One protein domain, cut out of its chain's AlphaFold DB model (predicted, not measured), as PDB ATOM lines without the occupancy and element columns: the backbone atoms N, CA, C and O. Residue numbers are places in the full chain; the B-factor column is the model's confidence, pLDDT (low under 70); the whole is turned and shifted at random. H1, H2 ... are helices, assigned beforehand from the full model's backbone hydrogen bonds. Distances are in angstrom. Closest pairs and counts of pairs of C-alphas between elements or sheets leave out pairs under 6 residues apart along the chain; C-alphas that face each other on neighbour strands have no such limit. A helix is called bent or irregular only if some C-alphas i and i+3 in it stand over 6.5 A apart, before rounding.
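Overview. This is residues 4 to 97 of the 127 residues of an uncharacterized protein of Colwellia marinimaniae (UniProt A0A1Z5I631). H3 and H4 follow end to end in one long line, H2 folds back beside them, and residues 4 to 12 of H1 stick out sideways. The 94 printed residues have four named helices, H1 to H4, and no named strand: all helix. The whole is only just extended, close to loose, with a radius of gyration of the C-alphas of 19.0 A, and flat, spanning 62 by 35 by 17 A.

Arrangement. H1, residues 4 to 14, is close to but not clearly touching H2, residues 27 to 47, about perpendicular at 88 degrees; their closest C-alphas, Leu 14 and Ile 27, are 6.4 A apart. H2 and H3, residues 55 to 73, touch as a hairpin, opposite ways at a shallow tilt of 27 degrees; their closest C-alphas, Ala 40 and Pro 68, are 4.4 A apart. Residues 28 to 37 of H2 touch residues 75 to 83 of H4, residues 75 to 97; the closest C-alphas, Pro 32 and Ala 75, are 5.1 A apart. H3 and H4 meet only through their link. O i to N i+4 pairs are within hydrogen-bond range throughout H1 and H4, in 12 of 17 in H2 and 11 of 15 in H3.

Along the chain. H1, 15.6 A long, begins at C-alpha 4 (43.312, 12.173, -50.139). H2 spans 30.5 A and H3 25.1 A; both are irregular, C-alphas 43 and 46 being 7.1 A apart and C-alphas 56 and 59 7.6 A. H4, 33.4 A, ends at C-alpha 97 (10.433, 0.071, -63.064).

Size, cuts and confidence. The printed part has no cut. The link from H1 to H2 is long. The model's pLDDT is under 70 at residues 4 to 15, 17 and 49 to 53.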
ATOM      1  N   SER A   4      44.616  11.601 -50.517       62.28
ATOM      2  CA  SER A   4      43.312  12.173 -50.139       62.28
ATOM      3  C   SER A   4      42.145  11.685 -51.019       62.28
ATOM      4  O   SER A   4      41.093  11.296 -50.509       62.28
ATOM      5  N   ASN A   5      42.348  11.571 -52.337       61.06
ATOM      6  CA  ASN A   5      41.294  11.124 -53.259       61.06
ATOM      7  C   ASN A   5      40.960   9.634 -53.087       61.06
ATOM      8  O   ASN A   5      39.814   9.225 -53.281       61.06
ATOM      9  N   LYS A   6      41.943   8.823 -52.678       61.16
ATOM     10  CA  LYS A   6      41.746   7.391 -52.421       61.16
ATOM     11  C   LYS A   6      40.922   7.159 -51.152       61.16
ATOM     12  O   LYS A   6      40.005   6.349 -51.178       61.16
ATOM     13  N   VAL A   7      41.190   7.911 -50.081       61.81
ATOM     14  CA  VAL A   7      40.406   7.844 -48.833       61.81
ATOM     15  C   VAL A   7      38.957   8.251 -49.092       61.81
ATOM     16  O   VAL A   7      38.043   7.503 -48.761       61.81
ATOM     17  N   ARG A   8      38.732   9.373 -49.784       61.78
ATOM     18  CA  ARG A   8      37.380   9.853 -50.109       61.78
ATOM     19  C   ARG A   8      36.594   8.865 -50.984       61.78
ATOM     20  O   ARG A   8      35.404   8.665 -50.773       61.78
ATOM     21  N   SER A   9      37.269   8.195 -51.920       63.41
ATOM     22  CA  SER A   9      36.685   7.132 -52.750       63.41
ATOM     23  C   SER A   9      36.271   5.898 -51.938       63.41
ATOM     24  O   SER A   9      35.196   5.347 -52.170       63.41
ATOM     25  N   VAL A  10      37.096   5.479 -50.973       64.12
ATOM     26  CA  VAL A  10      36.806   4.334 -50.096       64.12
ATOM     27  C   VAL A  10      35.646   4.656 -49.154       64.12
ATOM     28  O   VAL A  10      34.708   3.869 -49.074       64.12
ATOM     29  N   PHE A  11      35.644   5.839 -48.535       63.28
ATOM     30  CA  PHE A  11      34.524   6.310 -47.713       63.28
ATOM     31  C   PHE A  11      33.221   6.395 -48.515       63.28
ATOM     32  O   PHE A  11      32.196   5.889 -48.071       63.28
ATOM     33  N   ASN A  12      33.258   6.930 -49.737       63.69
ATOM     34  CA  ASN A  12      32.066   6.987 -50.582       63.69
ATOM     35  C   ASN A  12      31.540   5.598 -50.966       63.69
ATOM     36  O   ASN A  12      30.333   5.444 -51.101       63.69
ATOM     37  N   LYS A  13      32.406   4.586 -51.127       63.50
ATOM     38  CA  LYS A  13      31.963   3.196 -51.327       63.50
ATOM     39  C   LYS A  13      31.370   2.593 -50.054       63.50
ATOM     40  O   LYS A  13      30.357   1.913 -50.139       63.50
ATOM     41  N   LEU A  14      31.967   2.870 -48.896       62.41
ATOM     42  CA  LEU A  14      31.481   2.404 -47.593       62.41
ATOM     43  C   LEU A  14      30.105   2.969 -47.235       62.41
ATOM     44  O   LEU A  14      29.336   2.255 -46.615       62.41
ATOM     45  N   PHE A  15      29.794   4.206 -47.636       67.69
ATOM     46  CA  PHE A  15      28.507   4.866 -47.374       67.69
ATOM     47  C   PHE A  15      27.490   4.746 -48.519       67.69
ATOM     48  O   PHE A  15      26.385   5.284 -48.423       67.69
ATOM     49  N   LYS A  16      27.827   4.049 -49.611       70.69
ATOM     50  CA  LYS A  16      26.899   3.869 -50.726       70.69
ATOM     51  C   LYS A  16      25.880   2.787 -50.377       70.69
ATOM     52  O   LYS A  16      26.223   1.621 -50.217       70.69
ATOM     53  N   ILE A  17      24.616   3.182 -50.282       69.06
ATOM     54  CA  ILE A  17      23.499   2.255 -50.104       69.06
ATOM     55  C   ILE A  17      23.163   1.672 -51.477       69.06
ATOM     56  O   ILE A  17      22.621   2.367 -52.335       69.06
ATOM     57  N   GLU A  18      23.511   0.406 -51.705       76.31
ATOM     58  CA  GLU A  18      23.127  -0.303 -52.923       76.31
ATOM     59  C   GLU A  18      21.739  -0.941 -52.741       76.31
ATOM     60  O   GLU A  18      21.575  -1.823 -51.892       76.31
ATOM     61  N   PRO A  19      20.720  -0.510 -53.513       73.50
ATOM     62  CA  PRO A  19      19.353  -1.010 -53.351       73.50
ATOM     63  C   PRO A  19      19.194  -2.455 -53.851       73.50
ATOM     64  O   PRO A  19      18.359  -3.195 -53.338       73.50
ATOM     65  N   ASN A  20      20.027  -2.883 -54.804       78.31
ATOM     66  CA  ASN A  20      19.922  -4.190 -55.465       78.31
ATOM     67  C   ASN A  20      20.492  -5.355 -54.640       78.31
ATOM     68  O   ASN A  20      20.342  -6.513 -55.021       78.31
ATOM     69  N   ILE A  21      21.164  -5.062 -53.524       83.00
ATOM     70  CA  ILE A  21      21.801  -6.057 -52.658       83.00
ATOM     71  C   ILE A  21      21.057  -6.081 -51.312       83.00
ATOM     72  O   ILE A  21      20.658  -5.022 -50.812       83.00
ATOM     73  N   PRO A  22      20.854  -7.265 -50.697       81.44
ATOM     74  CA  PRO A  22      20.237  -7.358 -49.380       81.44
ATOM     75  C   PRO A  22      21.040  -6.604 -48.311       81.44
ATOM     76  O   PRO A  22      22.272  -6.637 -48.290       81.44
ATOM     77  N   LEU A  23      20.318  -5.965 -47.386       79.81
ATOM     78  CA  LEU A  23      20.862  -5.006 -46.422       79.81
ATOM     79  C   LEU A  23      22.025  -5.550 -45.578       79.81
ATOM     80  O   LEU A  23      23.000  -4.840 -45.373       79.81
ATOM     81  N   HIS A  24      21.965  -6.809 -45.139       81.69
ATOM     82  CA  HIS A  24      23.004  -7.421 -44.298       81.69
ATOM     83  C   HIS A  24      24.371  -7.551 -44.994       81.69
ATOM     84  O   HIS A  24      25.389  -7.704 -44.319       81.69
ATOM     85  N   LYS A  25      24.412  -7.495 -46.335       84.81
ATOM     86  CA  LYS A  25      25.663  -7.483 -47.109       84.81
ATOM     87  C   LYS A  25      26.250  -6.078 -47.249       84.81
ATOM     88  O   LYS A  25      27.432  -5.947 -47.557       84.81
ATOM     89  N   ASN A  26      25.452  -5.035 -47.021       82.75
ATOM     90  CA  ASN A  26      25.932  -3.661 -47.044       82.75
ATOM     91  C   ASN A  26      26.680  -3.365 -45.742       82.75
ATOM     92  O   ASN A  26      26.125  -3.471 -44.652       82.75
ATOM     93  N   ILE A  27      27.936  -2.932 -45.848       82.69
ATOM     94  CA  ILE A  27      28.773  -2.620 -44.680       82.69
ATOM     95  C   ILE A  27      28.189  -1.495 -43.807       82.69
ATOM     96  O   ILE A  27      28.392  -1.488 -42.594       82.69
ATOM     97  N   VAL A  28      27.384  -0.603 -44.402       84.75
ATOM     98  CA  VAL A  28      26.624   0.447 -43.700       84.75
ATOM     99  C   VAL A  28      25.741  -0.127 -42.597       84.75
ATOM    100  O   VAL A  28      25.593   0.498 -41.555       84.75
ATOM    101  N   PHE A  29      25.185  -1.324 -42.790       87.44
ATOM    102  CA  PHE A  29      24.337  -1.973 -41.793       87.44
ATOM    103  C   PHE A  29      25.098  -2.318 -40.505       87.44
ATOM    104  O   PHE A  29      24.551  -2.210 -39.414       87.44
ATOM    105  N   TRP A  30      26.374  -2.689 -40.623       88.81
ATOM    106  CA  TRP A  30      27.204  -3.100 -39.489       88.81
ATOM    107  C   TRP A  30      27.866  -1.927 -38.767       88.81
ATOM    108  O   TRP A  30      28.269  -2.071 -37.614       88.81
ATOM    109  N   LEU A  31      27.960  -0.763 -39.415       89.94
ATOM    110  CA  LEU A  31      28.616   0.425 -38.865       89.94
ATOM    111  C   LEU A  31      28.072   0.844 -37.489       89.94
ATOM    112  O   LEU A  31      28.890   1.007 -36.587       89.94
ATOM    113  N   PRO A  32      26.749   0.976 -37.263       90.81
ATOM    114  CA  PRO A  32      26.220   1.314 -35.942       90.81
ATOM    115  C   PRO A  32      26.537   0.251 -34.893       90.81
ATOM    116  O   PRO A  32      26.870   0.587 -33.763       90.81
ATOM    117  N   ILE A  33      26.462  -1.029 -35.264       91.25
ATOM    118  CA  ILE A  33      26.739  -2.135 -34.345       91.25
ATOM    119  C   ILE A  33      28.191  -2.049 -33.883       91.25
ATOM    120  O   ILE A  33      28.447  -1.997 -32.688       91.25
ATOM    121  N   VAL A  34      29.143  -1.943 -34.810       92.50
ATOM    122  CA  VAL A  34      30.563  -1.795 -34.459       92.50
ATOM    123  C   VAL A  34      30.802  -0.498 -33.678       92.50
ATOM    124  O   VAL A  34      31.500  -0.500 -32.672       92.50
ATOM    125  N   PHE A  35      30.188   0.612 -34.088       93.25
ATOM    126  CA  PHE A  35      30.419   1.913 -33.466       93.25
ATOM    127  C   PHE A  35      29.891   2.013 -32.030       93.25
ATOM    128  O   PHE A  35      30.539   2.646 -31.206       93.25
ATOM    129  N   PHE A  36      28.749   1.399 -31.711       94.50
ATOM    130  CA  PHE A  36      28.137   1.482 -30.380       94.50
ATOM    131  C   PHE A  36      28.451   0.268 -29.496       94.50
ATOM    132  O   PHE A  36      28.696   0.424 -28.302       94.50
ATOM    133  N   VAL A  37      28.501  -0.946 -30.054       93.81
ATOM    134  CA  VAL A  37      28.738  -2.164 -29.261       93.81
ATOM    135  C   VAL A  37      30.207  -2.298 -28.866       93.81
ATOM    136  O   VAL A  37      30.489  -2.670 -27.732       93.81
ATOM    137  N   THR A  38      31.159  -1.953 -29.738       93.62
ATOM    138  CA  THR A  38      32.588  -2.028 -29.390       93.62
ATOM    139  C   THR A  38      32.958  -1.164 -28.175       93.62
ATOM    140  O   THR A  38      33.530  -1.717 -27.235       93.62
ATOM    141  N   PRO A  39      32.628   0.142 -28.107       92.12
ATOM    142  CA  PRO A  39      32.919   0.929 -26.911       92.12
ATOM    143  C   PRO A  39      32.110   0.472 -25.694       92.12
ATOM    144  O   PRO A  39      32.642   0.503 -24.590       92.12
ATOM    145  N   ALA A  40      30.872  -0.008 -25.866       93.25
ATOM    146  CA  ALA A  40      30.106  -0.586 -24.762       93.25
ATOM    147  C   ALA A  40      30.816  -1.801 -24.138       93.25
ATOM    148  O   ALA A  40      30.924  -1.889 -22.918       93.25
ATOM    149  N   LEU A  41      31.372  -2.699 -24.958       91.50
ATOM    150  CA  LEU A  41      32.150  -3.844 -24.473       91.50
ATOM    151  C   LEU A  41      33.426  -3.403 -23.748       91.50
ATOM    152  O   LEU A  41      33.744  -3.944 -22.694       91.50
ATOM    153  N   VAL A  42      34.127  -2.392 -24.268       91.50
ATOM    154  CA  VAL A  42      35.321  -1.832 -23.610       91.50
ATOM    155  C   VAL A  42      34.970  -1.217 -22.252       91.50
ATOM    156  O   VAL A  42      35.694  -1.423 -21.283       91.50
ATOM    157  N   LEU A  43      33.846  -0.508 -22.151       89.56
ATOM    158  CA  LEU A  43      33.376   0.077 -20.891       89.56
ATOM    159  C   LEU A  43      32.873  -0.979 -19.895       89.56
ATOM    160  O   LEU A  43      32.950  -0.763 -18.691       89.56
ATOM    161  N   SER A  44      32.390  -2.119 -20.392       88.75
ATOM    162  CA  SER A  44      31.983  -3.284 -19.595       88.75
ATOM    163  C   SER A  44      33.175  -4.155 -19.157       88.75
ATOM    164  O   SER A  44      33.047  -4.985 -18.259       88.75
ATOM    165  N   PHE A  45      34.366  -3.956 -19.727       85.94
ATOM    166  CA  PHE A  45      35.546  -4.771 -19.425       85.94
ATOM    167  C   PHE A  45      35.933  -4.827 -17.930       85.94
ATOM    168  O   PHE A  45      36.199  -5.926 -17.445       85.94
ATOM    169  N   PRO A  46      35.922  -3.724 -17.148       81.50
ATOM    170  CA  PRO A  46      36.314  -3.754 -15.730       81.50
ATOM    171  C   PRO A  46      35.427  -4.647 -14.853       81.50
ATOM    172  O   PRO A  46      35.831  -5.089 -13.783       81.50
ATOM    173  N   THR A  47      34.208  -4.903 -15.311       77.00
ATOM    174  CA  THR A  47      33.198  -5.719 -14.633       77.00
ATOM    175  C   THR A  47      33.217  -7.185 -15.050       77.00
ATOM    176  O   THR A  47      32.484  -7.985 -14.472       77.00
ATOM    177  N   TRP A  48      34.058  -7.568 -16.015       75.88
ATOM    178  CA  TRP A  48      34.256  -8.964 -16.404       75.88
ATOM    179  C   TRP A  48      35.126  -9.674 -15.368       75.88
ATOM    180  O   TRP A  48      36.281 -10.024 -15.597       75.88
ATOM    181  N   CYS A  49      34.556  -9.903 -14.193       69.75
ATOM    182  CA  CYS A  49      35.028 -10.961 -13.324       69.75
ATOM    183  C   CYS A  49      34.547 -12.264 -13.977       69.75
ATOM    184  O   CYS A  49      33.349 -12.494 -14.098       69.75
ATOM    185  N   PHE A  50      35.462 -13.122 -14.438       67.38
ATOM    186  CA  PHE A  50      35.149 -14.475 -14.941       67.38
ATOM    187  C   PHE A  50      34.641 -15.417 -13.822       67.38
ATOM    188  O   PHE A  50      34.798 -16.634 -13.884       67.38
ATOM    189  N   CYS A  51      34.065 -14.848 -12.768       68.50
ATOM    190  CA  CYS A  51      33.501 -15.512 -11.614       68.50
ATOM    191  C   CYS A  51      31.975 -15.510 -11.734       68.50
ATOM    192  O   CYS A  51      31.376 -14.594 -12.297       68.50
ATOM    193  N   TRP A  52      31.333 -16.548 -11.200       69.69
ATOM    194  CA  TRP A  52      29.877 -16.609 -11.172       69.69
ATOM    195  C   TRP A  52      29.336 -15.470 -10.294       69.69
ATOM    196  O   TRP A  52      29.826 -15.302  -9.172       69.69
ATOM    197  N   PRO A  53      28.365 -14.671 -10.769       68.00
ATOM    198  CA  PRO A  53      27.851 -13.547  -9.999       68.00
ATOM    199  C   PRO A  53      27.217 -14.044  -8.695       68.00
ATOM    200  O   PRO A  53      26.335 -14.904  -8.705       68.00
ATOM    201  N   ASN A  54      27.675 -13.502  -7.563       75.75
ATOM    202  CA  ASN A  54      27.026 -13.707  -6.270       75.75
ATOM    203  C   ASN A  54      25.691 -12.929  -6.270       75.75
ATOM    204  O   ASN A  54      25.712 -11.735  -6.592       75.75
ATOM    205  N   PRO A  55      24.553 -13.553  -5.906       74.88
ATOM    206  CA  PRO A  55      23.258 -12.877  -5.789       74.88
ATOM    207  C   PRO A  55      23.283 -11.584  -4.960       74.88
ATOM    208  O   PRO A  55      22.560 -10.646  -5.281       74.88
ATOM    209  N   GLU A  56      24.143 -11.492  -3.940       77.62
ATOM    210  CA  GLU A  56      24.252 -10.309  -3.070       77.62
ATOM    211  C   GLU A  56      24.867  -9.085  -3.769       77.62
ATOM    212  O   GLU A  56      24.601  -7.948  -3.388       77.62
ATOM    213  N   ALA A  57      25.670  -9.297  -4.815       77.19
ATOM    214  CA  ALA A  57      26.350  -8.232  -5.558       77.19
ATOM    215  C   ALA A  57      25.618  -7.836  -6.854       77.19
ATOM    216  O   ALA A  57      26.118  -7.009  -7.621       77.19
ATOM    217  N   TYR A  58      24.445  -8.419  -7.116       81.19
ATOM    218  CA  TYR A  58      23.735  -8.266  -8.384       81.19
ATOM    219  C   TYR A  58      23.350  -6.809  -8.687       81.19
ATOM    220  O   TYR A  58      23.583  -6.328  -9.794       81.19
ATOM    221  N   GLU A  59      22.864  -6.070  -7.687       84.50
ATOM    222  CA  GLU A  59      22.502  -4.650  -7.829       84.50
ATOM    223  C   GLU A  59      23.702  -3.770  -8.221       84.50
ATOM    224  O   GLU A  59      23.598  -2.907  -9.091       84.50
ATOM    225  N   ALA A  60      24.882  -4.026  -7.646       82.81
ATOM    226  CA  ALA A  60      26.101  -3.288  -7.981       82.81
ATOM    227  C   ALA A  60      26.584  -3.592  -9.414       82.81
ATOM    228  O   ALA A  60      27.057  -2.701 -10.129       82.81
ATOM    229  N   ILE A  61      26.426  -4.840  -9.865       82.50
ATOM    230  CA  ILE A  61      26.732  -5.240 -11.245       82.50
ATOM    231  C   ILE A  61      25.764  -4.557 -12.220       82.50
ATOM    232  O   ILE A  61      26.198  -3.995 -13.225       82.50
ATOM    233  N   LEU A  62      24.465  -4.533 -11.920       84.06
ATOM    234  CA  LEU A  62      23.483  -3.846 -12.762       84.06
ATOM    235  C   LEU A  62      23.743  -2.339 -12.845       84.06
ATOM    236  O   LEU A  62      23.731  -1.775 -13.942       84.06
ATOM    237  N   ALA A  63      24.045  -1.696 -11.714       87.12
ATOM    238  CA  ALA A  63      24.356  -0.268 -11.670       87.12
ATOM    239  C   ALA A  63      25.585   0.085 -12.527       87.12
ATOM    240  O   ALA A  63      25.590   1.099 -13.224       87.12
ATOM    241  N   THR A  64      26.608  -0.773 -12.532       86.88
ATOM    242  CA  THR A  64      27.819  -0.575 -13.346       86.88
ATOM    243  C   THR A  64      27.607  -0.895 -14.830       86.88
ATOM    244  O   THR A  64      28.212  -0.240 -15.679       86.88
ATOM    245  N   GLN A  65      26.710  -1.830 -15.174       90.12
ATOM    246  CA  GLN A  65      26.372  -2.154 -16.570       90.12
ATOM    247  C   GLN A  65      25.393  -1.182 -17.230       90.12
ATOM    248  O   GLN A  65      25.310  -1.160 -18.459       90.12
ATOM    249  N   ALA A  66      24.670  -0.365 -16.460       91.50
ATOM    250  CA  ALA A  66      23.635   0.518 -16.995       91.50
ATOM    251  C   ALA A  66      24.145   1.417 -18.139       91.50
ATOM    252  O   ALA A  66      23.492   1.545 -19.176       91.50
ATOM    253  N   PHE A  67      25.340   1.995 -17.989       92.56
ATOM    254  CA  PHE A  67      25.919   2.892 -18.989       92.56
ATOM    255  C   PHE A  67      26.434   2.169 -20.254       92.56
ATOM    256  O   PHE A  67      26.037   2.566 -21.354       92.56
ATOM    257  N   PRO A  68      27.233   1.085 -20.159       93.25
ATOM    258  CA  PRO A  68      27.552   0.234 -21.308       93.25
ATOM    259  C   PRO A  68      26.319  -0.248 -22.082       93.25
ATOM    260  O   PRO A  68      26.276  -0.144 -23.310       93.25
ATOM    261  N   VAL A  69      25.289  -0.723 -21.375       93.44
ATOM    262  CA  VAL A  69      24.039  -1.198 -21.987       93.44
ATOM    263  C   VAL A  69      23.314  -0.063 -22.704       93.44
ATOM    264  O   VAL A  69      22.856  -0.249 -23.833       93.44
ATOM    265  N   PHE A  70      23.257   1.127 -22.102       95.00
ATOM    266  CA  PHE A  70      22.693   2.306 -22.750       95.00
ATOM    267  C   PHE A  70      23.411   2.630 -24.066       95.00
ATOM    268  O   PHE A  70      22.748   2.777 -25.094       95.00
ATOM    269  N   ILE A  71      24.748   2.671 -24.075       94.88
ATOM    270  CA  ILE A  71      25.519   2.936 -25.299       94.88
ATOM    271  C   ILE A  71      25.234   1.866 -26.355       94.88
ATOM    272  O   ILE A  71      24.940   2.210 -27.499       94.88
ATOM    273  N   ALA A  72      25.255   0.583 -25.982       95.56
ATOM    274  CA  ALA A  72      24.949  -0.508 -26.904       95.56
ATOM    275  C   ALA A  72      23.525  -0.399 -27.481       95.56
ATOM    276  O   ALA A  72      23.319  -0.661 -28.669       95.56
ATOM    277  N   SER A  73      22.552   0.043 -26.677       95.94
ATOM    278  CA  SER A  73      21.159   0.205 -27.111       95.94
ATOM    279  C   SER A  73      20.998   1.219 -28.245       95.94
ATOM    280  O   SER A  73      20.118   1.046 -29.088       95.94
ATOM    281  N   LEU A  74      21.889   2.217 -28.343       94.88
ATOM    282  CA  LEU A  74      21.883   3.194 -29.435       94.88
ATOM    283  C   LEU A  74      22.148   2.541 -30.800       94.88
ATOM    284  O   LEU A  74      21.688   3.062 -31.813       94.88
ATOM    285  N   ALA A  75      22.782   1.366 -30.869       95.19
ATOM    286  CA  ALA A  75      22.935   0.645 -32.135       95.19
ATOM    287  C   ALA A  75      21.583   0.347 -32.809       95.19
ATOM    288  O   ALA A  75      21.483   0.371 -34.039       95.19
ATOM    289  N   ILE A  76      20.535   0.097 -32.017       93.88
ATOM    290  CA  ILE A  76      19.209  -0.310 -32.495       93.88
ATOM    291  C   ILE A  76      18.537   0.798 -33.326       93.88
ATOM    292  O   ILE A  76      18.285   0.558 -34.513       93.88
ATOM    293  N   PRO A  77      18.259   2.008 -32.795       95.12
ATOM    294  CA  PRO A  77      17.577   3.053 -33.558       95.12
ATOM    295  C   PRO A  77      18.361   3.481 -34.804       95.12
ATOM    296  O   PRO A  77      17.756   3.725 -35.850       95.12
ATOM    297  N   PHE A  78      19.696   3.508 -34.744       92.88
ATOM    298  CA  PHE A  78      20.525   3.838 -35.908       92.88
ATOM    299  C   PHE A  78      20.456   2.759 -36.997       92.88
ATOM    300  O   PHE A  78      20.320   3.082 -38.179       92.88
ATOM    301  N   THR A  79      20.470   1.481 -36.615       92.06
ATOM    302  CA  THR A  79      20.295   0.369 -37.563       92.06
ATOM    303  C   THR A  79      18.910   0.410 -38.213       92.06
ATOM    304  O   THR A  79      18.782   0.232 -39.428       92.06
ATOM    305  N   VAL A  80      17.865   0.731 -37.439       92.56
ATOM    306  CA  VAL A  80      16.501   0.924 -37.960       92.56
ATOM    307  C   VAL A  80      16.438   2.090 -38.952       92.56
ATOM    308  O   VAL A  80      15.810   1.960 -40.007       92.56
ATOM    309  N   ALA A  81      17.101   3.211 -38.663       92.00
ATOM    310  CA  ALA A  81      17.161   4.353 -39.575       92.00
ATOM    311  C   ALA A  81      17.822   3.982 -40.915       92.00
ATOM    312  O   ALA A  81      17.277   4.282 -41.980       92.00
ATOM    313  N   ILE A  82      18.940   3.253 -40.880       89.75
ATOM    314  CA  ILE A  82      19.615   2.752 -42.089       89.75
ATOM    315  C   ILE A  82      18.708   1.810 -42.885       89.75
ATOM    316  O   ILE A  82      18.605   1.946 -44.107       89.75
ATOM    317  N   ASN A  83      18.000   0.902 -42.209       90.19
ATOM    318  CA  ASN A  83      17.041   0.012 -42.861       90.19
ATOM    319  C   ASN A  83      15.929   0.795 -43.583       90.19
ATOM    320  O   ASN A  83      15.558   0.463 -44.710       90.19
ATOM    321  N   ARG A  84      15.435   1.884 -42.977       90.50
ATOM    322  CA  ARG A  84      14.447   2.769 -43.614       90.50
ATOM    323  C   ARG A  84      14.993   3.449 -44.870       90.50
ATOM    324  O   ARG A  84      14.283   3.494 -45.874       90.50
ATOM    325  N   PHE A  85      16.236   3.929 -44.855       90.00
ATOM    326  CA  PHE A  85      16.857   4.537 -46.040       90.00
ATOM    327  C   PHE A  85      17.078   3.529 -47.175       90.00
ATOM    328  O   PHE A  85      16.808   3.836 -48.340       90.00
ATOM    329  N   HIS A  86      17.514   2.313 -46.845       89.25
ATOM    330  CA  HIS A  86      17.670   1.233 -47.823       89.25
ATOM    331  C   HIS A  86      16.327   0.818 -48.429       89.25
ATOM    332  O   HIS A  86      16.186   0.828 -49.651       89.25
ATOM    333  N   SER A  87      15.310   0.598 -47.593       89.38
ATOM    334  CA  SER A  87      13.944   0.287 -48.042       89.38
ATOM    335  C   SER A  87      13.364   1.389 -48.932       89.38
ATOM    336  O   SER A  87      12.719   1.110 -49.941       89.38
ATOM    337  N   SER A  88      13.608   2.658 -48.592       91.19
ATOM    338  CA  SER A  88      13.173   3.800 -49.403       91.19
ATOM    339  C   SER A  88      13.832   3.797 -50.786       91.19
ATOM    340  O   SER A  88      13.145   3.978 -51.791       91.19
ATOM    341  N   SER A  89      15.132   3.507 -50.844       89.31
ATOM    342  CA  SER A  89      15.889   3.426 -52.098       89.31
ATOM    343  C   SER A  89      15.423   2.257 -52.973       89.31
ATOM    344  O   SER A  89      15.248   2.420 -54.179       89.31
ATOM    345  N   GLN A  90      15.143   1.096 -52.371       90.12
ATOM    346  CA  GLN A  90      14.545  -0.047 -53.072       90.12
ATOM    347  C   GLN A  90      13.170   0.285 -53.650       90.12
ATOM    348  O   GLN A  90      12.862  -0.068 -54.788       90.12
ATOM    349  N   ARG A  91      12.347   1.008 -52.886       90.56
ATOM    350  CA  ARG A  91      11.015   1.424 -53.328       90.56
ATOM    351  C   ARG A  91      11.080   2.426 -54.476       90.56
ATOM    352  O   ARG A  91      10.276   2.330 -55.396       90.56
ATOM    353  N   ALA A  92      12.037   3.352 -54.450       91.00
ATOM    354  CA  ALA A  92      12.254   4.290 -55.548       91.00
ATOM    355  C   ALA A  92      12.591   3.558 -56.856       91.00
ATOM    356  O   ALA A  92      12.006   3.859 -57.895       91.00
ATOM    357  N   GLU A  93      13.460   2.547 -56.794       90.75
ATOM    358  CA  GLU A  93      13.803   1.741 -57.969       90.75
ATOM    359  C   GLU A  93      12.618   0.891 -58.453       90.75
ATOM    360  O   GLU A  93      12.319   0.862 -59.647       90.75
ATOM    361  N   SER A  94      11.870   0.278 -57.532       91.31
ATOM    362  CA  SER A  94      10.636  -0.441 -57.867       91.31
ATOM    363  C   SER A  94       9.609   0.468 -58.547       91.31
ATOM    364  O   SER A  94       8.979   0.060 -59.521       91.31
ATOM    365  N   ASN A  95       9.442   1.701 -58.062       93.38
ATOM    366  CA  ASN A  95       8.524   2.675 -58.651       93.38
ATOM    367  C   ASN A  95       8.980   3.093 -60.052       93.38
ATOM    368  O   ASN A  95       8.152   3.203 -60.953       93.38
ATOM    369  N   ARG A  96      10.290   3.277 -60.256       93.81
ATOM    370  CA  ARG A  96      10.866   3.588 -61.571       93.81
ATOM    371  C   ARG A  96      10.547   2.489 -62.588       93.81
ATOM    372  O   ARG A  96      10.093   2.792 -63.690       93.81
ATOM    373  N   LEU A  97      10.748   1.225 -62.213       92.94
ATOM    374  CA  LEU A  97      10.433   0.071 -63.064       92.94
ATOM    375  C   LEU A  97       8.925  -0.048 -63.330       92.94
ATOM    376  O   LEU A  97       8.515  -0.278 -64.468       92.94
TER     377      LEU A  97